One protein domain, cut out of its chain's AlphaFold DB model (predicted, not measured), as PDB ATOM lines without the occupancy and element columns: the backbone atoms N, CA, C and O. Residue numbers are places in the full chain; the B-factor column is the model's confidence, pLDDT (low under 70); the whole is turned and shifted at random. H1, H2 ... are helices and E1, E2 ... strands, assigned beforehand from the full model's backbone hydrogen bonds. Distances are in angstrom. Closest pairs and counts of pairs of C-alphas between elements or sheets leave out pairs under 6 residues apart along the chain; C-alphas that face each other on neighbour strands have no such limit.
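This is residues 3 to 175 of the 489 residues of the protein "Phage integrase family protein" of Ferrimonas marina (UniProt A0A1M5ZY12). A small, strongly twisted sheet, E1, E4 and E5, covers part of one side of the long helix H2, while the helical hairpin H3 and H4 crosses H2 on the other side. The two-stranded hairpin E2 and E3 reaches away from this body as an arm. The printed part has 173 residues, with five named strands followed by four named helices; both sheets, E1 - E4 - E5 and E2 - E3, are antiparallel. The class is mixed, and the whole is loose, with a radius of gyration of the C-alphas of 19.4 A and spans of 58 by 43 by 41 A.

E1 is residues 3 to 8, from C-alpha 3 at (-28.794, 36.498, -25.401); E4 is 40 to 48, bending by 56 degrees at 45; E5 is 54 to 59. E2 is 11 to 20, 27.4 A; E3 is 26 to 37, 26.7 A, bending by 81 degrees at 33. H1 is 61 to 72, H2 80 to 109, 44.2 A, H3 131 to 144, and H4 154 to 173, 28.3 A, ending at (-32.954, 60.816, -33.751).

Inner strand E4 pairs with E1, N 6 to O 42 at 2.8 A, and with E5, N 45 to O 58 at 2.8 A. H2 on one face makes two layers, helices on one face of a sheet; it is over E1 and E4, height 9.0 A. H2 and H4 touch, about perpendicular at 83 degrees, C-alphas 85 and 160 closest at 4.5 A. H3 and H4 touch at a shallow tilt of 9 degrees, opposite ways, C-alphas 139 and 157 closest at 5.8 A. H1 is on the sheet too, height 6.8 A. In E2 and E3, N 17 and O 29 are 2.8 A apart. Every O i to N i+4 pair is within hydrogen-bond range in H1, H3 and H4, and 25 of 26 in H2.

The C-alphas of Asp 22 and Glu 146, the two farthest apart, are 64.5 A apart. The printed part has no cut; H2 to H3 is a long link. No printed residue is under 70 in pLDDT.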
ATOM      1  N   ILE A   3     -27.815  35.429 -25.618       92.81
ATOM      2  CA  ILE A   3     -28.794  36.498 -25.401       92.81
ATOM      3  C   ILE A   3     -30.139  35.865 -25.064       92.81
ATOM      4  O   ILE A   3     -30.772  35.232 -25.913       92.81
ATOM      5  N   ILE A   4     -30.610  36.087 -23.843       92.50
ATOM      6  CA  ILE A   4     -31.911  35.627 -23.368       92.50
ATOM      7  C   ILE A   4     -32.903  36.787 -23.278       92.50
ATOM      8  O   ILE A   4     -32.557  37.960 -23.392       92.50
ATOM      9  N   SER A   5     -34.173  36.439 -23.107       93.31
ATOM     10  CA  SER A   5     -35.271  37.391 -22.952       93.31
ATOM     11  C   SER A   5     -35.962  37.158 -21.618       93.31
ATOM     12  O   SER A   5     -36.291  36.013 -21.312       93.31
ATOM     13  N   TYR A   6     -36.234  38.227 -20.880       91.69
ATOM     14  CA  TYR A   6     -36.929  38.199 -19.599       91.69
ATOM     15  C   TYR A   6     -38.142  39.127 -19.648       91.69
ATOM     16  O   TYR A   6     -38.035  40.269 -20.095       91.69
ATOM     17  N   GLU A   7     -39.308  38.635 -19.235       91.06
ATOM     18  CA  GLU A   7     -40.531  39.436 -19.174       91.06
ATOM     19  C   GLU A   7     -40.657  40.095 -17.801       91.06
ATOM     20  O   GLU A   7     -40.823  39.422 -16.783       91.06
ATOM     21  N   LEU A   8     -40.596  41.421 -17.795       87.81
ATOM     22  CA  LEU A   8     -40.934  42.238 -16.647       87.81
ATOM     23  C   LEU A   8     -42.457  42.418 -16.615       87.81
ATOM     24  O   LEU A   8     -43.073  42.812 -17.611       87.81
ATOM     25  N   ARG A   9     -43.058  42.094 -15.466       85.94
ATOM     26  CA  ARG A   9     -44.488  42.311 -15.198       85.94
ATOM     27  C   ARG A   9     -44.799  43.801 -15.129       85.94
ATOM     28  O   ARG A   9     -43.880  44.602 -15.063       85.94
ATOM     29  N   GLU A  10     -46.086  44.132 -15.121       85.88
ATOM     30  CA  GLU A  10     -46.589  45.500 -14.956       85.88
ATOM     31  C   GLU A  10     -45.884  46.228 -13.808       85.88
ATOM     32  O   GLU A  10     -45.675  45.652 -12.736       85.88
ATOM     33  N   TRP A  11     -45.491  47.476 -14.059       84.38
ATOM     34  CA  TRP A  11     -44.771  48.294 -13.092       84.38
ATOM     35  C   TRP A  11     -45.180  49.760 -13.190       84.38
ATOM     36  O   TRP A  11     -45.647  50.240 -14.224       84.38
ATOM     37  N   GLU A  12     -44.962  50.475 -12.094       87.00
ATOM     38  CA  GLU A  12     -45.181  51.911 -12.008       87.00
ATOM     39  C   GLU A  12     -43.903  52.644 -12.436       87.00
ATOM     40  O   GLU A  12     -42.819  52.396 -11.904       87.00
ATOM     41  N   TYR A  13     -44.021  53.530 -13.422       86.62
ATOM     42  CA  TYR A  13     -42.929  54.359 -13.918       86.62
ATOM     43  C   TYR A  13     -43.143  55.818 -13.522       86.62
ATOM     44  O   TYR A  13     -44.235  56.364 -13.673       86.62
ATOM     45  N   ARG A  14     -42.072  56.464 -13.056       87.62
ATOM     46  CA  ARG A  14     -42.002  57.917 -12.879       87.62
ATOM     47  C   ARG A  14     -40.778  58.437 -13.602       87.62
ATOM     48  O   ARG A  14     -39.730  57.789 -13.576       87.62
ATOM     49  N   GLN A  15     -40.912  59.597 -14.232       84.56
ATOM     50  CA  GLN A  15     -39.821  60.178 -14.995       84.56
ATOM     51  C   GLN A  15     -38.694  60.598 -14.036       84.56
ATOM     52  O   GLN A  15     -38.939  61.404 -13.135       84.56
ATOM     53  N   PRO A  16     -37.472  60.059 -14.194       87.81
ATOM     54  CA  PRO A  16     -36.335  60.509 -13.415       87.81
ATOM     55  C   PRO A  16     -35.843  61.853 -13.959       87.81
ATOM     56  O   PRO A  16     -35.689  62.035 -15.168       87.81
ATOM     57  N   GLU A  17     -35.564  62.782 -13.057       89.25
ATOM     58  CA  GLU A  17     -34.899  64.047 -13.330       89.25
ATOM     59  C   GLU A  17     -33.599  64.085 -12.531       89.25
ATOM     60  O   GLU A  17     -33.602  63.954 -11.303       89.25
ATOM     61  N   VAL A  18     -32.488  64.242 -13.247       88.62
ATOM     62  CA  VAL A  18     -31.173  64.441 -12.639       88.62
ATOM     63  C   VAL A  18     -31.001  65.930 -12.375       88.62
ATOM     64  O   VAL A  18     -31.170  66.740 -13.286       88.62
ATOM     65  N   TYR A  19     -30.658  66.290 -11.144       89.56
ATOM     66  CA  TYR A  19     -30.332  67.657 -10.751       89.56
ATOM     67  C   TYR A  19     -29.068  67.658  -9.894       89.56
ATOM     68  O   TYR A  19     -28.686  66.629  -9.344       89.56
ATOM     69  N   ILE A  20     -28.397  68.802  -9.817       91.75
ATOM     70  CA  ILE A  20     -27.236  68.980  -8.945       91.75
ATOM     71  C   ILE A  20     -27.744  69.611  -7.650       91.75
ATOM     72  O   ILE A  20     -28.466  70.610  -7.713       91.75
ATOM     73  N   ASP A  21     -27.440  69.000  -6.509       90.56
ATOM     74  CA  ASP A  21     -27.802  69.545  -5.202       90.56
ATOM     75  C   ASP A  21     -26.870  70.689  -4.768       90.56
ATOM     76  O   ASP A  21     -25.890  71.020  -5.439       90.56
ATOM     77  N   ASP A  22     -27.174  71.307  -3.626       90.81
ATOM     78  CA  ASP A  22     -26.400  72.433  -3.087       90.81
ATOM     79  C   ASP A  22     -24.946  72.056  -2.722       90.81
ATOM     80  O   ASP A  22     -24.107  72.940  -2.548       90.81
ATOM     81  N   ASN A  23     -24.626  70.757  -2.643       89.19
ATOM     82  CA  ASN A  23     -23.277  70.244  -2.398       89.19
ATOM     83  C   ASN A  23     -22.512  69.948  -3.699       89.19
ATOM     84  O   ASN A  23     -21.353  69.535  -3.651       89.19
ATOM     85  N   GLY A  24     -23.131  70.165  -4.863       87.00
ATOM     86  CA  GLY A  24     -22.538  69.861  -6.161       87.00
ATOM     87  C   GLY A  24     -22.650  68.387  -6.564       87.00
ATOM     88  O   GLY A  24     -22.018  67.987  -7.545       87.00
ATOM     89  N   GLU A  25     -23.436  67.575  -5.851       87.38
ATOM     90  CA  GLU A  25     -23.622  66.158  -6.161       87.38
ATOM     91  C   GLU A  25     -24.832  65.934  -7.080       87.38
ATOM     92  O   GLU A  25     -25.876  66.576  -6.956       87.38
ATOM     93  N   ALA A  26     -24.698  65.008  -8.035       88.62
ATOM     94  CA  ALA A  26     -25.785  64.642  -8.937       88.62
ATOM     95  C   ALA A  26     -26.804  63.756  -8.207       88.62
ATOM     96  O   ALA A  26     -26.538  62.589  -7.919       88.62
ATOM     97  N   GLN A  27     -27.990  64.300  -7.959       90.31
ATOM     98  CA  GLN A  27     -29.116  63.604  -7.352       90.31
ATOM     99  C   GLN A  27     -30.178  63.270  -8.401       90.31
ATOM    100  O   GLN A  27     -30.306  63.930  -9.435       90.31
ATOM    101  N   VAL A  28     -30.986  62.248  -8.118       88.88
ATOM    102  CA  VAL A  28     -32.139  61.877  -8.945       88.88
ATOM    103  C   VAL A  28     -33.411  62.102  -8.144       88.88
ATOM    104  O   VAL A  28     -33.584  61.534  -7.066       88.88
ATOM    105  N   ARG A  29     -34.331  62.903  -8.681       89.62
ATOM    106  CA  ARG A  29     -35.713  62.982  -8.191       89.62
ATOM    107  C   ARG A  29     -36.670  62.431  -9.237       89.62
ATOM    108  O   ARG A  29     -36.334  62.349 -10.413       89.62
ATOM    109  N   TYR A  30     -37.869  62.056  -8.813       88.00
ATOM    110  CA  TYR A  30     -38.903  61.544  -9.708       88.00
ATOM    111  C   TYR A  30     -40.006  62.581  -9.848       88.00
ATOM    112  O   TYR A  30     -40.622  62.968  -8.854       88.00
ATOM    113  N   ILE A  31     -40.235  63.031 -11.078       84.81
ATOM    114  CA  ILE A  31     -41.223  64.057 -11.409       84.81
ATOM    115  C   ILE A  31     -42.416  63.452 -12.150       84.81
ATOM    116  O   ILE A  31     -42.310  62.408 -12.797       84.81
ATOM    117  N   GLY A  32     -43.550  64.146 -12.062       82.56
ATOM    118  CA  GLY A  32     -44.792  63.768 -12.728       82.56
ATOM    119  C   GLY A  32     -45.630  62.739 -11.970       82.56
ATOM    120  O   GLY A  32     -45.240  62.210 -10.925       82.56
ATOM    121  N   GLU A  33     -46.819  62.484 -12.509       84.12
ATOM    122  CA  GLU A  33     -47.687  61.416 -12.025       84.12
ATOM    123  C   GLU A  33     -47.141  60.053 -12.434       84.12
ATOM    124  O   GLU A  33     -46.466  59.891 -13.453       84.12
ATOM    125  N   ALA A  34     -47.439  59.058 -11.613       84.81
ATOM    126  CA  ALA A  34     -46.961  57.721 -11.856       84.81
ATOM    127  C   ALA A  34     -47.756  57.039 -12.969       84.81
ATOM    128  O   ALA A  34     -48.978  56.909 -12.893       84.81
ATOM    129  N   GLN A  35     -47.051  56.577 -13.997       85.12
ATOM    130  CA  GLN A  35     -47.643  55.904 -15.141       85.12
ATOM    131  C   GLN A  35     -47.602  54.392 -14.934       85.12
ATOM    132  O   GLN A  35     -46.544  53.817 -14.679       85.12
ATOM    133  N   GLN A  36     -48.746  53.726 -15.088       86.94
ATOM    134  CA  GLN A  36     -48.789  52.265 -15.130       86.94
ATOM    135  C   GLN A  36     -48.326  51.771 -16.497       86.94
ATOM    136  O   GLN A  36     -48.956  52.043 -17.521       86.94
ATOM    137  N   ILE A  37     -47.220  51.032 -16.511       86.12
ATOM    138  CA  ILE A  37     -46.658  50.459 -17.725       86.12
ATOM    139  C   ILE A  37     -46.983  48.968 -17.771       86.12
ATOM    140  O   ILE A  37     -46.632  48.197 -16.878       86.12
ATOM    141  N   GLY A  38     -47.651  48.560 -18.854       82.06
ATOM    142  CA  GLY A  38     -47.935  47.153 -19.139       82.06
ATOM    143  C   GLY A  38     -46.655  46.313 -19.299       82.06
ATOM    144  O   GLY A  38     -45.589  46.874 -19.553       82.06
ATOM    145  N   PRO A  39     -46.739  44.971 -19.271       86.81
ATOM    146  CA  PRO A  39     -45.560  44.105 -19.294       86.81
ATOM    147  C   PRO A  39     -44.655  44.357 -20.512       86.81
ATOM    148  O   PRO A  39     -45.120  44.689 -21.616       86.81
ATOM    149  N   ILE A  40     -43.347  44.176 -20.314       90.88
ATOM    150  CA  ILE A  40     -42.316  44.342 -21.345       90.88
ATOM    151  C   ILE A  40     -41.322  43.184 -21.308       90.88
ATOM    152  O   ILE A  40     -40.966  42.676 -20.253       90.88
ATOM    153  N   THR A  41     -40.832  42.774 -22.474       93.38
ATOM    154  CA  THR A  41     -39.739  41.805 -22.570       93.38
ATOM    155  C   THR A  41     -38.422  42.534 -22.807       93.38
ATOM    156  O   THR A  41     -38.283  43.218 -23.821       93.38
ATOM    157  N   LEU A  42     -37.466  42.357 -21.897       94.75
ATOM    158  CA  LEU A  42     -36.110  42.900 -21.966       94.75
ATOM    159  C   LEU A  42     -35.100  41.799 -22.303       94.75
ATOM    160  O   LEU A  42     -35.385  40.606 -22.172       94.75
ATOM    161  N   LEU A  43     -33.928  42.204 -22.777       96.88
ATOM    162  CA  LEU A  43     -32.864  41.330 -23.250       96.88
ATOM    163  C   LEU A  43     -31.667  41.370 -22.304       96.88
ATOM    164  O   LEU A  43     -31.253  42.441 -21.858       96.88
ATOM    165  N   TYR A  44     -31.094  40.201 -22.045       95.38
ATOM    166  CA  TYR A  44     -29.924  40.036 -21.189       95.38
ATOM    167  C   TYR A  44     -28.897  39.163 -21.895       95.38
ATOM    168  O   TYR A  44     -29.254  38.166 -22.522       95.38
ATOM    169  N   GLN A  45     -27.634  39.539 -21.785       93.25
ATOM    170  CA  GLN A  45     -26.495  38.725 -22.159       93.25
ATOM    171  C   GLN A  45     -26.083  37.898 -20.944       93.25
ATOM    172  O   GLN A  45     -25.863  38.436 -19.864       93.25
ATOM    173  N   VAL A  46     -26.048  36.578 -21.107       92.44
ATOM    174  CA  VAL A  46     -25.881  35.629 -20.007       92.44
ATOM    175  C   VAL A  46     -24.797  34.611 -20.332       92.44
ATOM    176  O   VAL A  46     -24.662  34.136 -21.464       92.44
ATOM    177  N   VAL A  47     -24.003  34.280 -19.321       88.50
ATOM    178  CA  VAL A  47     -23.030  33.191 -19.349       88.50
ATOM    179  C   VAL A  47     -23.512  32.108 -18.394       88.50
ATOM    180  O   VAL A  47     -23.879  32.390 -17.253       88.50
ATOM    181  N   PHE A  48     -23.531  30.877 -18.892       85.88
ATOM    182  CA  PHE A  48     -23.858  29.684 -18.123       85.88
ATOM    183  C   PHE A  48     -22.572  28.902 -17.849       85.88
ATOM    184  O   PHE A  48     -21.668  28.911 -18.688       85.88
ATOM    185  N   ASP A  49     -22.487  28.252 -16.692       86.44
ATOM    186  CA  ASP A  49     -21.502  27.196 -16.448       86.44
ATOM    187  C   ASP A  49     -21.929  25.859 -17.082       86.44
ATOM    188  O   ASP A  49     -23.038  25.725 -17.609       86.44
ATOM    189  N   ASP A  50     -21.058  24.852 -16.992       84.56
ATOM    190  CA  ASP A  50     -21.297  23.499 -17.517       84.56
ATOM    191  C   ASP A  50     -22.492  22.787 -16.852       84.56
ATOM    192  O   ASP A  50     -23.016  21.812 -17.390       84.56
ATOM    193  N   SER A  51     -22.957  23.277 -15.696       82.31
ATOM    194  CA  SER A  51     -24.151  22.779 -15.000       82.31
ATOM    195  C   SER A  51     -25.442  23.500 -15.412       82.31
ATOM    196  O   SER A  51     -26.525  23.160 -14.933       82.31
ATOM    197  N   GLY A  52     -25.347  24.491 -16.306       79.25
ATOM    198  CA  GLY A  52     -26.468  25.305 -16.772       79.25
ATOM    199  C   GLY A  52     -26.870  26.426 -15.810       79.25
ATOM    200  O   GLY A  52     -27.938  27.021 -15.978       79.25
ATOM    201  N   LYS A  53     -26.049  26.742 -14.801       84.81
ATOM    202  CA  LYS A  53     -26.305  27.837 -13.860       84.81
ATOM    203  C   LYS A  53     -25.699  29.137 -14.381       84.81
ATOM    204  O   LYS A  53     -24.611  29.163 -14.945       84.81
ATOM    205  N   VAL A  54     -26.424  30.236 -14.182       85.50
ATOM    206  CA  VAL A  54     -25.973  31.577 -14.573       85.50
ATOM    207  C   VAL A  54     -24.784  31.998 -13.713       85.50
ATOM    208  O   VAL A  54     -24.914  32.112 -12.493       85.50
ATOM    209  N   THR A  55     -23.647  32.253 -14.352       87.44
ATOM    210  CA  THR A  55     -22.429  32.771 -13.709       87.44
ATOM    211  C   THR A  55     -22.305  34.281 -13.854       87.44
ATOM    212  O   THR A  55     -21.813  34.953 -12.953       87.44
ATOM    213  N   HIS A  56     -22.786  34.825 -14.971       88.44
ATOM    214  CA  HIS A  56     -22.784  36.254 -15.242       88.44
ATOM    215  C   HIS A  56     -24.006  36.642 -16.073       88.44
ATOM    216  O   HIS A  56     -24.400  35.911 -16.986       88.44
ATOM    217  N   SER A  57     -24.599  37.796 -15.771       90.38
ATOM    218  CA  SER A  57     -25.707  38.358 -16.540       90.38
ATOM    219  C   SER A  57     -25.621  39.876 -16.586       90.38
ATOM    220  O   SER A  57     -25.582  40.513 -15.535       90.38
ATOM    221  N   GLU A  58     -25.694  40.442 -17.783       93.44
ATOM    222  CA  GLU A  58     -25.733  41.885 -18.009       93.44
ATOM    223  C   GLU A  58     -26.902  42.250 -18.938       93.44
ATOM    224  O   GLU A  58     -27.256  41.479 -19.838       93.44
ATOM    225  N   PRO A  59     -27.576  43.391 -18.728       94.75
ATOM    226  CA  PRO A  59     -28.623  43.839 -19.633       94.75
ATOM    227  C   PRO A  59     -28.027  44.246 -20.984       94.75
ATOM    228  O   PRO A  59     -26.994  44.903 -21.057       94.75
ATOM    229  N   VAL A  60     -28.730  43.948 -22.080       96.12
ATOM    230  CA  VAL A  60     -28.400  44.531 -23.389       96.12
ATOM    231  C   VAL A  60     -28.933  45.964 -23.411       96.12
ATOM    232  O   VAL A  60     -30.014  46.233 -23.944       96.12
ATOM    233  N   GLU A  61     -28.199  46.875 -22.772       94.81
ATOM    234  CA  GLU A  61     -28.647  48.237 -22.451       94.81
ATOM    235  C   GLU A  61     -29.213  48.970 -23.660       94.81
ATOM    236  O   GLU A  61     -30.318  49.504 -23.592       94.81
ATOM    237  N   ALA A  62     -28.512  48.921 -24.795       95.31
ATOM    238  CA  ALA A  62     -28.947  49.624 -25.991       95.31
ATOM    239  C   ALA A  62     -30.323  49.139 -26.479       95.31
ATOM    240  O   ALA A  62     -31.234  49.924 -26.755       95.31
ATOM    241  N   ALA A  63     -30.515  47.818 -26.544       96.56
ATOM    242  CA  ALA A  63     -31.793  47.239 -26.940       96.56
ATOM    243  C   ALA A  63     -32.900  47.576 -25.934       96.56
ATOM    244  O   ALA A  63     -34.008  47.940 -26.330       96.56
ATOM    245  N   ASN A  64     -32.596  47.467 -24.641       96.38
ATOM    246  CA  ASN A  64     -33.559  47.677 -23.567       96.38
ATOM    247  C   ASN A  64     -33.983  49.141 -23.457       96.38
ATOM    248  O   ASN A  64     -35.175  49.401 -23.316       96.38
ATOM    249  N   ALA A  65     -33.058  50.090 -23.605       94.56
ATOM    250  CA  ALA A  65     -33.353  51.518 -23.641       94.56
ATOM    251  C   ALA A  65     -34.323  51.854 -24.782       94.56
ATOM    252  O   ALA A  65     -35.343  52.505 -24.558       94.56
ATOM    253  N   TYR A  66     -34.075  51.326 -25.985       96.00
ATOM    254  CA  TYR A  66     -34.993  51.486 -27.112       96.00
ATOM    255  C   TYR A  66     -36.374  50.865 -26.840       96.00
ATOM    256  O   TYR A  66     -37.398  51.494 -27.107       96.00
ATOM    257  N   LEU A  67     -36.430  49.638 -26.311       95.12
ATOM    258  CA  LEU A  67     -37.698  48.962 -26.012       95.12
ATOM    259  C   LEU A  67     -38.504  49.715 -24.943       95.12
ATOM    260  O   LEU A  67     -39.708  49.906 -25.119       95.12
ATOM    261  N   MET A  68     -37.845  50.182 -23.881       92.69
ATOM    262  CA  MET A  68     -38.459  51.014 -22.845       92.69
ATOM    263  C   MET A  68     -38.951  52.338 -23.423       92.69
ATOM    264  O   MET A  68     -40.093  52.709 -23.171       92.69
ATOM    265  N   TYR A  69     -38.161  53.000 -24.273       92.94
ATOM    266  CA  TYR A  69     -38.581  54.238 -24.927       92.94
ATOM    267  C   TYR A  69     -39.873  54.047 -25.731       92.94
ATOM    268  O   TYR A  69     -40.805  54.841 -25.625       92.94
ATOM    269  N   GLN A  70     -39.964  52.963 -26.508       92.44
ATOM    270  CA  GLN A  70     -41.171  52.659 -27.280       92.44
ATOM    271  C   GLN A  70     -42.389  52.401 -26.385       92.44
ATOM    272  O   GLN A  70     -43.506  52.753 -26.754       92.44
ATOM    273  N   LYS A  71     -42.186  51.770 -25.224       89.88
ATOM    274  CA  LYS A  71     -43.268  51.446 -24.290       89.88
ATOM    275  C   LYS A  71     -43.759  52.674 -23.521       89.88
ATOM    276  O   LYS A  71     -44.964  52.844 -23.398       89.88
ATOM    277  N   ILE A  72     -42.830  53.496 -23.035       88.75
ATOM    278  CA  ILE A  72     -43.091  54.643 -22.156       88.75
ATOM    279  C   ILE A  72     -43.556  55.856 -22.969       88.75
ATOM    280  O   ILE A  72     -44.608  56.409 -22.683       88.75
ATOM    281  N   TYR A  73     -42.809  56.241 -24.010       86.44
ATOM    282  CA  TYR A  73     -43.044  57.505 -24.721       86.44
ATOM    283  C   TYR A  73     -43.886  57.366 -25.991       86.44
ATOM    284  O   TYR A  73     -44.562  58.310 -26.381       86.44
ATOM    285  N   ASN A  74     -43.849  56.207 -26.656       86.50
ATOM    286  CA  ASN A  74     -44.655  55.960 -27.861       86.50
ATOM    287  C   ASN A  74     -45.894  55.091 -27.583       86.50
ATOM    288  O   ASN A  74     -46.553  54.668 -28.534       86.50
ATOM    289  N   GLU A  75     -46.165  54.768 -26.312       83.19
ATOM    290  CA  GLU A  75     -47.319  53.975 -25.860       83.19
ATOM    291  C   GLU A  75     -47.518  52.664 -26.645       83.19
ATOM    292  O   GLU A  75     -48.633  52.204 -26.914       83.19
ATOM    293  N   ALA A  76     -46.416  52.028 -27.055       83.31
ATOM    294  CA  ALA A  76     -46.481  50.848 -27.900       83.31
ATOM    295  C   ALA A  76     -47.152  49.674 -27.164       83.31
ATOM    296  O   ALA A  76     -46.576  49.040 -26.273       83.31
ATOM    297  N   GLN A  77     -48.360  49.307 -27.598       73.94
ATOM    298  CA  GLN A  77     -49.107  48.208 -26.983       73.94
ATOM    299  C   GLN A  77     -48.387  46.856 -27.131       73.94
ATOM    300  O   GLN A  77     -48.288  46.097 -26.167       73.94
ATOM    301  N   CYS A  78     -47.816  46.564 -28.310       79.44
ATOM    302  CA  CYS A  78     -47.173  45.280 -28.611       79.44
ATOM    303  C   CYS A  78     -45.755  45.441 -29.179       79.44
ATOM    304  O   CYS A  78     -45.563  45.806 -30.339       79.44
ATOM    305  N   LEU A  79     -44.752  45.053 -28.386       88.44
ATOM    306  CA  LEU A  79     -43.333  45.063 -28.773       88.44
ATOM    307  C   LEU A  79     -42.800  43.683 -29.171       88.44
ATOM    308  O   LEU A  79     -41.596  43.486 -29.321       88.44
ATOM    309  N   SER A  80     -43.695  42.717 -29.390       88.06
ATOM    310  CA  SER A  80     -43.309  41.312 -29.526       88.06
ATOM    311  C   SER A  80     -42.437  41.015 -30.753       88.06
ATOM    312  O   SER A  80     -41.602  40.115 -30.733       88.06
ATOM    313  N   VAL A  81     -42.607  41.769 -31.839       91.25
ATOM    314  CA  VAL A  81     -41.745  41.661 -33.025       91.25
ATOM    315  C   VAL A  81     -40.428  42.405 -32.806       91.25
ATOM    316  O   VAL A  81     -39.390  41.933 -33.259       91.25
ATOM    317  N   ALA A  82     -40.459  43.540 -32.099       94.50
ATOM    318  CA  ALA A  82     -39.285  44.371 -31.847       94.50
ATOM    319  C   ALA A  82     -38.262  43.647 -30.966       94.50
ATOM    320  O   ALA A  82     -37.120  43.489 -31.388       94.50
ATOM    321  N   TRP A  83     -38.669  43.127 -29.803       94.81
ATOM    322  CA  TRP A  83     -37.726  42.433 -28.922       94.81
ATOM    323  C   TRP A  83     -37.208  41.132 -29.542       94.81
ATOM    324  O   TRP A  83     -36.037  40.817 -29.373       94.81
ATOM    325  N   ARG A  84     -38.023  40.392 -30.315       96.00
ATOM    326  CA  ARG A  84     -37.565  39.171 -31.010       96.00
ATOM    327  C   ARG A  84     -36.537  39.478 -32.093       96.00
ATOM    328  O   ARG A  84     -35.553  38.754 -32.214       96.00
ATOM    329  N   ALA A  85     -36.755  40.550 -32.851       96.69
ATOM    330  CA  ALA A  85     -35.810  41.016 -33.855       96.69
ATOM    331  C   ALA A  85     -34.490  41.459 -33.217       96.69
ATOM    332  O   ALA A  85     -33.429  41.045 -33.669       96.69
ATOM    333  N   LEU A  86     -34.557  42.248 -32.138       97.81
ATOM    334  CA  LEU A  86     -33.368  42.699 -31.414       97.81
ATOM    335  C   LEU A  86     -32.641  41.535 -30.745       97.81
ATOM    336  O   LEU A  86     -31.430  41.442 -30.885       97.81
ATOM    337  N   LYS A  87     -33.358  40.590 -30.126       97.06
ATOM    338  CA  LYS A  87     -32.765  39.353 -29.605       97.06
ATOM    339  C   LYS A  87     -31.981  38.644 -30.701       97.06
ATOM    340  O   LYS A  87     -30.794  38.415 -30.538       97.06
ATOM    341  N   HIS A  88     -32.610  38.391 -31.849       96.88
ATOM    342  CA  HIS A  88     -31.943  37.745 -32.980       96.88
ATOM    343  C   HIS A  88     -30.744  38.556 -33.497       96.88
ATOM    344  O   HIS A  88     -29.739  37.975 -33.900       96.88
ATOM    345  N   TYR A  89     -30.834  39.885 -33.514       97.69
ATOM    346  CA  TYR A  89     -29.740  40.754 -33.935       97.69
ATOM    347  C   TYR A  89     -28.544  40.679 -32.981       97.69
ATOM    348  O   TYR A  89     -27.433  40.403 -33.422       97.69
ATOM    349  N   PHE A  90     -28.762  40.847 -31.678       97.00
ATOM    350  CA  PHE A  90     -27.695  40.782 -30.680       97.00
ATOM    351  C   PHE A  90     -27.136  39.360 -30.519       97.00
ATOM    352  O   PHE A  90     -25.927  39.210 -30.369       97.00
ATOM    353  N   THR A  91     -27.958  38.312 -30.661       95.94
ATOM    354  CA  THR A  91     -27.471  36.924 -30.771       95.94
ATOM    355  C   THR A  91     -26.564  36.756 -31.989       95.94
ATOM    356  O   THR A  91     -25.508  36.142 -31.887       95.94
ATOM    357  N   PHE A  92     -26.934  37.329 -33.140       96.06
ATOM    358  CA  PHE A  92     -26.087  37.309 -34.332       96.06
ATOM    359  C   PHE A  92     -24.734  37.998 -34.082       96.06
ATOM    360  O   PHE A  92     -23.701  37.424 -34.421       96.06
ATOM    361  N   LEU A  93     -24.721  39.180 -33.451       95.69
ATOM    362  CA  LEU A  93     -23.476  39.878 -33.106       95.69
ATOM    363  C   LEU A  93     -22.599  39.041 -32.166       95.69
ATOM    364  O   LEU A  93     -21.404  38.898 -32.414       95.69
ATOM    365  N   ALA A  94     -23.199  38.446 -31.131       93.62
ATOM    366  CA  ALA A  94     -22.509  37.576 -30.184       93.62
ATOM    367  C   ALA A  94     -21.876  36.355 -30.876       93.62
ATOM    368  O   ALA A  94     -20.691  36.084 -30.682       93.62
ATOM    369  N   ASN A  95     -22.627  35.663 -31.737       93.19
ATOM    370  CA  ASN A  95     -22.152  34.475 -32.452       93.19
ATOM    371  C   ASN A  95     -21.025  34.800 -33.447       93.19
ATOM    372  O   ASN A  95     -20.033  34.073 -33.551       93.19
ATOM    373  N   GLU A  96     -21.148  35.915 -34.168       92.75
ATOM    374  CA  GLU A  96     -20.098  36.406 -35.064       92.75
ATOM    375  C   GLU A  96     -18.828  36.784 -34.302       92.75
ATOM    376  O   GLU A  96     -17.724  36.459 -34.739       92.75
ATOM    377  N   ASN A  97     -18.966  37.423 -33.141       93.50
ATOM    378  CA  ASN A  97     -17.831  37.761 -32.291       93.50
ATOM    379  C   ASN A  97     -17.163  36.522 -31.698       93.50
ATOM    380  O   ASN A  97     -15.938  36.469 -31.687       93.50
ATOM    381  N   ALA A  98     -17.920  35.500 -31.295       91.00
ATOM    382  CA  ALA A  98     -17.349  34.227 -30.859       91.00
ATOM    383  C   ALA A  98     -16.526  33.565 -31.981       91.00
ATOM    384  O   ALA A  98     -15.402  33.119 -31.761       91.00
ATOM    385  N   THR A  99     -17.039  33.596 -33.215       91.19
ATOM    386  CA  THR A  99     -16.324  33.076 -34.393       91.19
ATOM    387  C   THR A  99     -15.063  33.891 -34.699       91.19
ATOM    388  O   THR A  99     -14.024  33.333 -35.048       91.19
ATOM    389  N   ARG A 100     -15.123  35.223 -34.571       92.25
ATOM    390  CA  ARG A 100     -13.957  36.104 -34.735       92.25
ATOM    391  C   ARG A 100     -12.927  35.902 -33.629       92.25
ATOM    392  O   ARG A 100     -11.746  35.919 -33.936       92.25
ATOM    393  N   ALA A 101     -13.348  35.651 -32.390       90.75
ATOM    394  CA  ALA A 101     -12.443  35.371 -31.279       90.75
ATOM    395  C   ALA A 101     -11.602  34.116 -31.537       90.75
ATOM    396  O   ALA A 101     -10.386  34.170 -31.378       90.75
ATOM    397  N   ALA A 102     -12.227  33.034 -32.015       90.19
ATOM    398  CA  ALA A 102     -11.513  31.817 -32.403       90.19
ATOM    399  C   ALA A 102     -10.483  32.092 -33.515       90.19
ATOM    400  O   ALA A 102      -9.312  31.757 -33.379       90.19
ATOM    401  N   LYS A 103     -10.885  32.810 -34.573       91.12
ATOM    402  CA  LYS A 103      -9.974  33.193 -35.669       91.12
ATOM    403  C   LYS A 103      -8.856  34.134 -35.226       91.12
ATOM    404  O   LYS A 103      -7.757  34.075 -35.764       91.12
ATOM    405  N   ASN A 104      -9.130  35.035 -34.287       91.69
ATOM    406  CA  ASN A 104      -8.131  35.960 -33.763       91.69
ATOM    407  C   ASN A 104      -7.105  35.232 -32.893       91.69
ATOM    408  O   ASN A 104      -5.941  35.611 -32.932       91.69
ATOM    409  N   ALA A 105      -7.494  34.176 -32.168       90.06
ATOM    410  CA  ALA A 105      -6.544  33.324 -31.454       90.06
ATOM    411  C   ALA A 105      -5.528  32.691 -32.422       90.06
ATOM    412  O   ALA A 105      -4.329  32.864 -32.232       90.06
ATOM    413  N   GLU A 106      -5.998  32.095 -33.522       88.50
ATOM    414  CA  GLU A 106      -5.130  31.544 -34.579       88.50
ATOM    415  C   GLU A 106      -4.250  32.627 -35.239       88.50
ATOM    416  O   GLU A 106      -3.064  32.428 -35.490       88.50
ATOM    417  N   ARG A 107      -4.808  33.816 -35.507       91.81
ATOM    418  CA  ARG A 107      -4.069  34.940 -36.113       91.81
ATOM    419  C   ARG A 107      -2.958  35.479 -35.222       91.81
ATOM    420  O   ARG A 107      -1.903  35.821 -35.752       91.81
ATOM    421  N   ARG A 108      -3.173  35.534 -33.902       90.44
ATOM    422  CA  ARG A 108      -2.148  35.940 -32.924       90.44
ATOM    423  C   ARG A 108      -0.939  35.017 -32.984       90.44
ATOM    424  O   ARG A 108       0.185  35.504 -32.990       90.44
ATOM    425  N   GLU A 109      -1.167  33.709 -33.086       88.56
ATOM    426  CA  GLU A 109      -0.090  32.720 -33.224       88.56
ATOM    427  C   GLU A 109       0.681  32.886 -34.543       88.56
ATOM    428  O   GLU A 109       1.896  32.714 -34.580       88.56
ATOM    429  N   LEU A 110      -0.008  33.290 -35.615       90.56
ATOM    430  CA  LEU A 110       0.574  33.542 -36.938       90.56
ATOM    431  C   LEU A 110       1.155  34.960 -37.115       90.56
ATOM    432  O   LEU A 110       1.583  35.300 -38.219       90.56
ATOM    433  N   GLY A 111       1.144  35.804 -36.075       88.88
ATOM    434  CA  GLY A 111       1.611  37.195 -36.145       88.88
ATOM    435  C   GLY A 111       0.806  38.085 -37.104       88.88
ATOM    436  O   GLY A 111       1.346  39.042 -37.654       88.88
ATOM    437  N   GLN A 112      -0.462  37.751 -37.354       88.62
ATOM    438  CA  GLN A 112      -1.355  38.485 -38.254       88.62
ATOM    439  C   GLN A 112      -2.262  39.456 -37.493       88.62
ATOM    440  O   GLN A 112      -2.653  39.197 -36.356       88.62
ATOM    441  N   ASP A 113      -2.694  40.520 -38.174       87.25
ATOM    442  CA  ASP A 113      -3.658  41.474 -37.622       87.25
ATOM    443  C   ASP A 113      -4.991  40.803 -37.252       87.25
ATOM    444  O   ASP A 113      -5.576  40.020 -38.021       87.25
ATOM    445  N   GLU A 114      -5.498  41.162 -36.073       88.25
ATOM    446  CA  GLU A 114      -6.786  40.705 -35.566       88.25
ATOM    447  C   GLU A 114      -7.954  41.272 -36.377       88.25
ATOM    448  O   GLU A 114      -7.967  42.418 -36.829       88.25
ATOM    449  N   LEU A 115      -8.998  40.462 -36.526       85.19
ATOM    450  CA  LEU A 115     -10.262  40.922 -37.072       85.19
ATOM    451  C   LEU A 115     -10.982  41.770 -36.012       85.19
ATOM    452  O   LEU A 115     -11.150  41.301 -34.884       85.19
ATOM    453  N   PRO A 116     -11.482  42.970 -36.355       87.00
ATOM    454  CA  PRO A 116     -12.217  43.795 -35.402       87.00
ATOM    455  C   PRO A 116     -13.490  43.070 -34.959       87.00
ATOM    456  O   PRO A 116     -14.124  42.395 -35.770       87.00
ATOM    457  N   TYR A 117     -13.912  43.214 -33.706       90.38
ATOM    458  CA  TYR A 117     -15.209  42.701 -33.247       90.38
ATOM    459  C   TYR A 117     -16.369  43.551 -33.793       90.38
ATOM    460  O   TYR A 117     -16.209  44.722 -34.130       90.38
ATOM    461  N   LEU A 118     -17.552  42.951 -33.941       92.50
ATOM    462  CA  LEU A 118     -18.781  43.678 -34.246       92.50
ATOM    463  C   LEU A 118     -19.354  44.271 -32.960       92.50
ATOM    464  O   LEU A 118     -19.650  43.537 -32.021       92.50
ATOM    465  N   SER A 119     -19.617  45.571 -32.962       93.50
ATOM    466  CA  SER A 119     -20.450  46.213 -31.947       93.50
ATOM    467  C   SER A 119     -21.603  46.935 -32.620       93.50
ATOM    468  O   SER A 119     -21.452  47.431 -33.732       93.50
ATOM    469  N   TRP A 120     -22.757  47.024 -31.960       94.94
ATOM    470  CA  TRP A 120     -23.921  47.707 -32.523       94.94
ATOM    471  C   TRP A 120     -23.647  49.197 -32.792       94.94
ATOM    472  O   TRP A 120     -24.239  49.751 -33.716       94.94
ATOM    473  N   ASN A 121     -22.767  49.831 -32.013       94.69
ATOM    474  CA  ASN A 121     -22.447  51.256 -32.102       94.69
ATOM    475  C   ASN A 121     -21.217  51.584 -32.962       94.69
ATOM    476  O   ASN A 121     -20.998  52.752 -33.266       94.69
ATOM    477  N   ALA A 122     -20.449  50.580 -33.386       93.19
ATOM    478  CA  ALA A 122     -19.270  50.769 -34.223       93.19
ATOM    479  C   ALA A 122     -19.614  50.477 -35.689       93.19
ATOM    480  O   ALA A 122     -20.058  49.376 -36.029       93.19
ATOM    481  N   MET A 123     -19.404  51.458 -36.566       93.38
ATOM    482  CA  MET A 123     -19.708  51.351 -37.994       93.38
ATOM    483  C   MET A 123     -18.420  51.453 -38.808       93.38
ATOM    484  O   MET A 123     -18.006  52.561 -39.117       93.38
ATOM    485  N   PRO A 124     -17.800  50.322 -39.195       90.69
ATOM    486  CA  PRO A 124     -16.621  50.314 -40.051       90.69
ATOM    487  C   PRO A 124     -16.816  51.059 -41.375       90.69
ATOM    488  O   PRO A 124     -17.920  51.126 -41.929       90.69
ATOM    489  N   LEU A 125     -15.703  51.538 -41.935       88.19
ATOM    490  CA  LEU A 125     -15.671  52.293 -43.190       88.19
ATOM    491  C   LEU A 125     -16.266  51.483 -44.352       88.19
ATOM    492  O   LEU A 125     -17.108  51.983 -45.101       88.19
ATOM    493  N   ARG A 126     -15.924  50.190 -44.434       88.56
ATOM    494  CA  ARG A 126     -16.471  49.248 -45.424       88.56
ATOM    495  C   ARG A 126     -17.889  48.810 -45.053       88.56
ATOM    496  O   ARG A 126     -18.093  48.144 -44.039       88.56
ATOM    497  N   GLU A 127     -18.858  49.097 -45.921       89.06
ATOM    498  CA  GLU A 127     -20.282  48.794 -45.691       89.06
ATOM    499  C   GLU A 127     -20.546  47.312 -45.405       89.06
ATOM    500  O   GLU A 127     -21.257  46.976 -44.465       89.06
ATOM    501  N   ASN A 128     -19.912  46.402 -46.148       88.06
ATOM    502  CA  ASN A 128     -20.088  44.958 -45.965       88.06
ATOM    503  C   ASN A 128     -19.567  44.427 -44.615       88.06
ATOM    504  O   ASN A 128     -19.917  43.313 -44.227       88.06
ATOM    505  N   GLN A 129     -18.738  45.195 -43.905       89.00
ATOM    506  CA  GLN A 129     -18.243  44.857 -42.572       89.00
ATOM    507  C   GLN A 129     -19.120  45.440 -41.463       89.00
ATOM    508  O   GLN A 129     -19.007  44.991 -40.319       89.00
ATOM    509  N   ARG A 130     -20.011  46.384 -41.788       93.50
ATOM    510  CA  ARG A 130     -20.916  46.990 -40.814       93.50
ATOM    511  C   ARG A 130     -21.897  45.949 -40.259       93.50
ATOM    512  O   ARG A 130     -22.440  45.146 -41.030       93.50
ATOM    513  N   PRO A 131     -22.173  45.977 -38.943       95.12
ATOM    514  CA  PRO A 131     -23.118  45.075 -38.285       95.12
ATOM    515  C   PRO A 131     -24.469  44.955 -39.006       95.12
ATOM    516  O   PRO A 131     -24.993  43.855 -39.181       95.12
ATOM    517  N   THR A 132     -24.997  46.077 -39.498       95.50
ATOM    518  CA  THR A 132     -26.290  46.166 -40.184       95.50
ATOM    519  C   THR A 132     -26.331  45.394 -41.505       95.50
ATOM    520  O   THR A 132     -27.271  44.635 -41.752       95.50
ATOM    521  N   TYR A 133     -25.306  45.532 -42.347       95.19
ATOM    522  CA  TYR A 133     -25.232  44.852 -43.644       95.19
ATOM    523  C   TYR A 133     -24.888  43.372 -43.486       95.19
ATOM    524  O   TYR A 133     -25.436  42.538 -44.213       95.19
ATOM    525  N   ARG A 134     -24.043  43.017 -42.508       95.31
ATOM    526  CA  ARG A 134     -23.788  41.607 -42.185       95.31
ATOM    527  C   ARG A 134     -25.046  40.925 -41.653       95.31
ATOM    528  O   ARG A 134     -25.367  39.823 -42.088       95.31
ATOM    529  N   TYR A 135     -25.817  41.606 -40.806       96.75
ATOM    530  CA  TYR A 135     -27.094  41.081 -40.333       96.75
ATOM    531  C   TYR A 135     -28.118  40.920 -41.458       96.75
ATOM    532  O   TYR A 135     -28.807  39.904 -41.543       96.75
ATOM    533  N   ARG A 136     -28.175  41.879 -42.388       95.69
ATOM    534  CA  ARG A 136     -28.983  41.749 -43.606       95.69
ATOM    535  C   ARG A 136     -28.616  40.491 -44.398       95.69
ATOM    536  O   ARG A 136     -29.510  39.846 -44.944       95.69
ATOM    537  N   GLN A 137     -27.329  40.153 -44.486       94.25
ATOM    538  CA  GLN A 137     -26.879  38.926 -45.138       94.25
ATOM    539  C   GLN A 137     -27.289  37.681 -44.339       94.25
ATOM    540  O   GLN A 137     -27.924  36.802 -44.915       94.25
ATOM    541  N   CYS A 138     -27.086  37.673 -43.018       94.50
ATOM    542  CA  CYS A 138     -27.563  36.613 -42.123       94.50
ATOM    543  C   CYS A 138     -29.063  36.324 -42.318       94.50
ATOM    544  O   CYS A 138     -29.447  35.179 -42.523       94.50
ATOM    545  N   LEU A 139     -29.916  37.353 -42.381       95.56
ATOM    546  CA  LEU A 139     -31.352  37.174 -42.625       95.56
ATOM    547  C   LEU A 139     -31.674  36.568 -44.001       95.56
ATOM    548  O   LEU A 139     -32.661  35.841 -44.133       95.56
ATOM    549  N   LYS A 140     -30.875  36.861 -45.037       93.75
ATOM    550  CA  LYS A 140     -31.021  36.209 -46.350       93.75
ATOM    551  C   LYS A 140     -30.633  34.739 -46.276       93.75
ATOM    552  O   LYS A 140     -31.298  33.928 -46.912       93.75
ATOM    553  N   ASP A 141     -29.589  34.419 -45.527       92.44
ATOM    554  CA  ASP A 141     -29.102  33.051 -45.381       92.44
ATOM    555  C   ASP A 141     -30.090  32.221 -44.549       92.44
ATOM    556  O   ASP A 141     -30.493  31.146 -44.985       92.44
ATOM    557  N   CYS A 142     -30.644  32.781 -43.467       91.50
ATOM    558  CA  CYS A 142     -31.766  32.185 -42.735       91.50
ATOM    559  C   CYS A 142     -32.996  31.965 -43.626       91.50
ATOM    560  O   CYS A 142     -33.667  30.950 -43.513       91.50
ATOM    561  N   TYR A 143     -33.317  32.889 -44.536       90.31
ATOM    562  CA  TYR A 143     -34.428  32.690 -45.475       90.31
ATOM    563  C   TYR A 143     -34.166  31.559 -46.484       90.31
ATOM    564  O   TYR A 143     -35.105  30.883 -46.904       90.31
ATOM    565  N   LYS A 144     -32.909  31.372 -46.898       88.12
ATOM    566  CA  LYS A 144     -32.503  30.334 -47.855       88.12
ATOM    567  C   LYS A 144     -32.291  28.965 -47.215       88.12
ATOM    568  O   LYS A 144     -32.313  27.981 -47.943       88.12
ATOM    569  N   SER A 145     -32.065  28.908 -45.904       87.56
ATOM    570  CA  SER A 145     -31.858  27.653 -45.186       87.56
ATOM    571  C   SER A 145     -33.081  26.743 -45.301       87.56
ATOM    572  O   SER A 145     -34.219  27.213 -45.209       87.56
ATOM    573  N   GLU A 146     -32.838  25.448 -45.485       81.25
ATOM    574  CA  GLU A 146     -33.869  24.404 -45.456       81.25
ATOM    575  C   GLU A 146     -34.106  23.861 -44.042       81.25
ATOM    576  O   GLU A 146     -35.162  23.284 -43.782       81.25
ATOM    577  N   ASP A 147     -33.158  24.082 -43.127       79.75
ATOM    578  CA  ASP A 147     -33.275  23.679 -41.727       79.75
ATOM    579  C   ASP A 147     -34.435  24.440 -41.058       79.75
ATOM    580  O   ASP A 147     -34.364  25.669 -40.948       79.75
ATOM    581  N   PRO A 148     -35.495  23.753 -40.585       74.19
ATOM    582  CA  PRO A 148     -36.637  24.388 -39.937       74.19
ATOM    583  C   PRO A 148     -36.296  25.246 -38.716       74.19
ATOM    584  O   PRO A 148     -37.062  26.164 -38.414       74.19
ATOM    585  N   ASP A 149     -35.199  24.954 -38.013       75.19
ATOM    586  CA  ASP A 149     -34.813  25.673 -36.796       75.19
ATOM    587  C   ASP A 149     -34.040  26.970 -37.113       75.19
ATOM    588  O   ASP A 149     -34.058  27.920 -36.327       75.19
ATOM    589  N   VAL A 150     -33.450  27.062 -38.311       83.62
ATOM    590  CA  VAL A 150     -32.765  28.265 -38.828       83.62
ATOM    591  C   VAL A 150     -33.649  29.051 -39.808       83.62
ATOM    592  O   VAL A 150     -33.488  30.266 -39.968       83.62
ATOM    593  N   HIS A 151     -34.590  28.378 -40.477       87.56
ATOM    594  CA  HIS A 151     -35.383  28.947 -41.559       87.56
ATOM    595  C   HIS A 151     -36.295  30.083 -41.085       87.56
ATOM    596  O   HIS A 151     -37.210  29.898 -40.277       87.56
ATOM    597  N   LEU A 152     -36.130  31.267 -41.683       88.25
ATOM    598  CA  LEU A 152     -37.017  32.406 -41.450       88.25
ATOM    599  C   LEU A 152     -37.928  32.665 -42.646       88.25
ATOM    600  O   LEU A 152     -37.481  32.957 -43.754       88.25
ATOM    601  N   ALA A 153     -39.238  32.701 -42.392       86.81
ATOM    602  CA  ALA A 153     -40.206  33.124 -43.395       86.81
ATOM    603  C   ALA A 153     -39.915  34.555 -43.882       86.81
ATOM    604  O   ALA A 153     -39.545  35.436 -43.100       86.81
ATOM    605  N   ARG A 154     -40.190  34.830 -45.164       88.38
ATOM    606  CA  ARG A 154     -39.974  36.149 -45.790       88.38
ATOM    607  C   ARG A 154     -40.514  37.316 -44.956       88.38
ATOM    608  O   ARG A 154     -39.848  38.345 -44.843       88.38
ATOM    609  N   SER A 155     -41.742  37.206 -44.445       87.12
ATOM    610  CA  SER A 155     -42.373  38.271 -43.655       87.12
ATOM    611  C   SER A 155     -41.637  38.504 -42.340       87.12
ATOM    612  O   SER A 155     -41.451  39.653 -41.957       87.12
ATOM    613  N   THR A 156     -41.171  37.433 -41.696       90.62
ATOM    614  CA  THR A 156     -40.385  37.488 -40.460       90.62
ATOM    615  C   THR A 156     -39.036  38.154 -40.701       90.62
ATOM    616  O   THR A 156     -38.716  39.113 -40.009       90.62
ATOM    617  N   ALA A 157     -38.295  37.738 -41.734       93.38
ATOM    618  CA  ALA A 157     -37.005  38.342 -42.075       93.38
ATOM    619  C   ALA A 157     -37.133  39.849 -42.377       93.38
ATOM    620  O   ALA A 157     -36.384  40.661 -41.840       93.38
ATOM    621  N   ASN A 158     -38.134  40.248 -43.176       93.25
ATOM    622  CA  ASN A 158     -38.409  41.668 -43.437       93.25
ATOM    623  C   ASN A 158     -38.787  42.427 -42.159       93.25
ATOM    624  O   ASN A 158     -38.302  43.535 -41.941       93.25
ATOM    625  N   ALA A 159     -39.636  41.840 -41.312       93.19
ATOM    626  CA  ALA A 159     -40.029  42.456 -40.053       93.19
ATOM    627  C   ALA A 159     -38.824  42.651 -39.123       93.19
ATOM    628  O   ALA A 159     -38.697  43.715 -38.527       93.19
ATOM    629  N   TYR A 160     -37.921  41.671 -39.034       96.50
ATOM    630  CA  TYR A 160     -36.727  41.765 -38.195       96.50
ATOM    631  C   TYR A 160     -35.780  42.859 -38.678       96.50
ATOM    632  O   TYR A 160     -35.396  43.718 -37.886       96.50
ATOM    633  N   MET A 161     -35.489  42.898 -39.981       95.94
ATOM    634  CA  MET A 161     -34.657  43.954 -40.562       95.94
ATOM    635  C   MET A 161     -35.249  45.346 -40.300       95.94
ATOM    636  O   MET A 161     -34.530  46.247 -39.878       95.94
ATOM    637  N   ASN A 162     -36.563  45.513 -40.477       94.62
ATOM    638  CA  ASN A 162     -37.231  46.787 -40.211       94.62
ATOM    639  C   ASN A 162     -37.101  47.211 -38.742       94.62
ATOM    640  O   ASN A 162     -36.825  48.373 -38.476       94.62
ATOM    641  N   ARG A 163     -37.237  46.282 -37.785       95.81
ATOM    642  CA  ARG A 163     -37.089  46.605 -36.356       95.81
ATOM    643  C   ARG A 163     -35.664  46.975 -35.965       95.81
ATOM    644  O   ARG A 163     -35.497  47.848 -35.119       95.81
ATOM    645  N   VAL A 164     -34.658  46.373 -36.597       96.88
ATOM    646  CA  VAL A 164     -33.259  46.794 -36.425       96.88
ATOM    647  C   VAL A 164     -33.033  48.184 -37.025       96.88
ATOM    648  O   VAL A 164     -32.399  49.023 -36.395       96.88
ATOM    649  N   VAL A 165     -33.605  48.482 -38.195       95.56
ATOM    650  CA  VAL A 165     -33.560  49.836 -38.774       95.56
ATOM    651  C   VAL A 165     -34.235  50.859 -37.854       95.56
ATOM    652  O   VAL A 165     -33.655  51.912 -37.612       95.56
ATOM    653  N   ASP A 166     -35.417  50.558 -37.310       94.50
ATOM    654  CA  ASP A 166     -36.132  51.438 -36.372       94.50
ATOM    655  C   ASP A 166     -35.307  51.708 -35.101       94.50
ATOM    656  O   ASP A 166     -35.251  52.844 -34.629       94.50
ATOM    657  N   PHE A 167     -34.618  50.685 -34.589       96.75
ATOM    658  CA  PHE A 167     -33.685  50.802 -33.467       96.75
ATOM    659  C   PHE A 167     -32.559  51.803 -33.763       96.75
ATOM    660  O   PHE A 167     -32.341  52.740 -33.002       96.75
ATOM    661  N   TYR A 168     -31.894  51.686 -34.911       96.25
ATOM    662  CA  TYR A 168     -30.847  52.632 -35.307       96.25
ATOM    663  C   TYR A 168     -31.386  54.041 -35.592       96.25
ATOM    664  O   TYR A 168     -30.763  55.024 -35.195       96.25
ATOM    665  N   LYS A 169     -32.565  54.166 -36.222       93.94
ATOM    666  CA  LYS A 169     -33.244  55.460 -36.414       93.94
ATOM    667  C   LYS A 169     -33.513  56.155 -35.084       93.94
ATOM    668  O   LYS A 169     -33.375  57.372 -35.009       93.94
ATOM    669  N   HIS A 170     -33.884  55.403 -34.047       94.44
ATOM    670  CA  HIS A 170     -34.070  55.952 -32.707       94.44
ATOM    671  C   HIS A 170     -32.777  56.584 -32.180       94.44
ATOM    672  O   HIS A 170     -32.818  57.740 -31.774       94.44
ATOM    673  N   TYR A 171     -31.638  55.895 -32.260       95.38
ATOM    674  CA  TYR A 171     -30.357  56.451 -31.809       95.38
ATOM    675  C   TYR A 171     -29.925  57.681 -32.613       95.38
ATOM    676  O   TYR A 171     -29.539  58.685 -32.020       95.38
ATOM    677  N   ILE A 172     -30.085  57.658 -33.942       92.69
ATOM    678  CA  ILE A 172     -29.808  58.827 -34.797       92.69
ATOM    679  C   ILE A 172     -30.699  60.014 -34.397       92.69
ATOM    680  O   ILE A 172     -30.216  61.134 -34.262       92.69
ATOM    681  N   LYS A 173     -31.999  59.776 -34.168       89.88
ATOM    682  CA  LYS A 173     -32.954  60.816 -33.751       89.88
ATOM    683  C   LYS A 173     -32.579  61.446 -32.404       89.88
ATOM    684  O   LYS A 173     -32.816  62.633 -32.222       89.88
ATOM    685  N   HIS A 174     -32.000  60.671 -31.487       90.62
ATOM    686  CA  HIS A 174     -31.573  61.140 -30.163       90.62
ATOM    687  C   HIS A 174     -30.114  61.625 -30.142       90.62
ATOM    688  O   HIS A 174     -29.522  61.747 -29.076       90.62
ATOM    689  N   GLY A 175     -29.529  61.913 -31.311       89.19
ATOM    690  CA  GLY A 175     -28.226  62.566 -31.418       89.19
ATOM    691  C   GLY A 175     -27.019  61.639 -31.281       89.19
ATOM    692  O   GLY A 175     -25.897  62.133 -31.201       89.19
TER     693      GLY A 175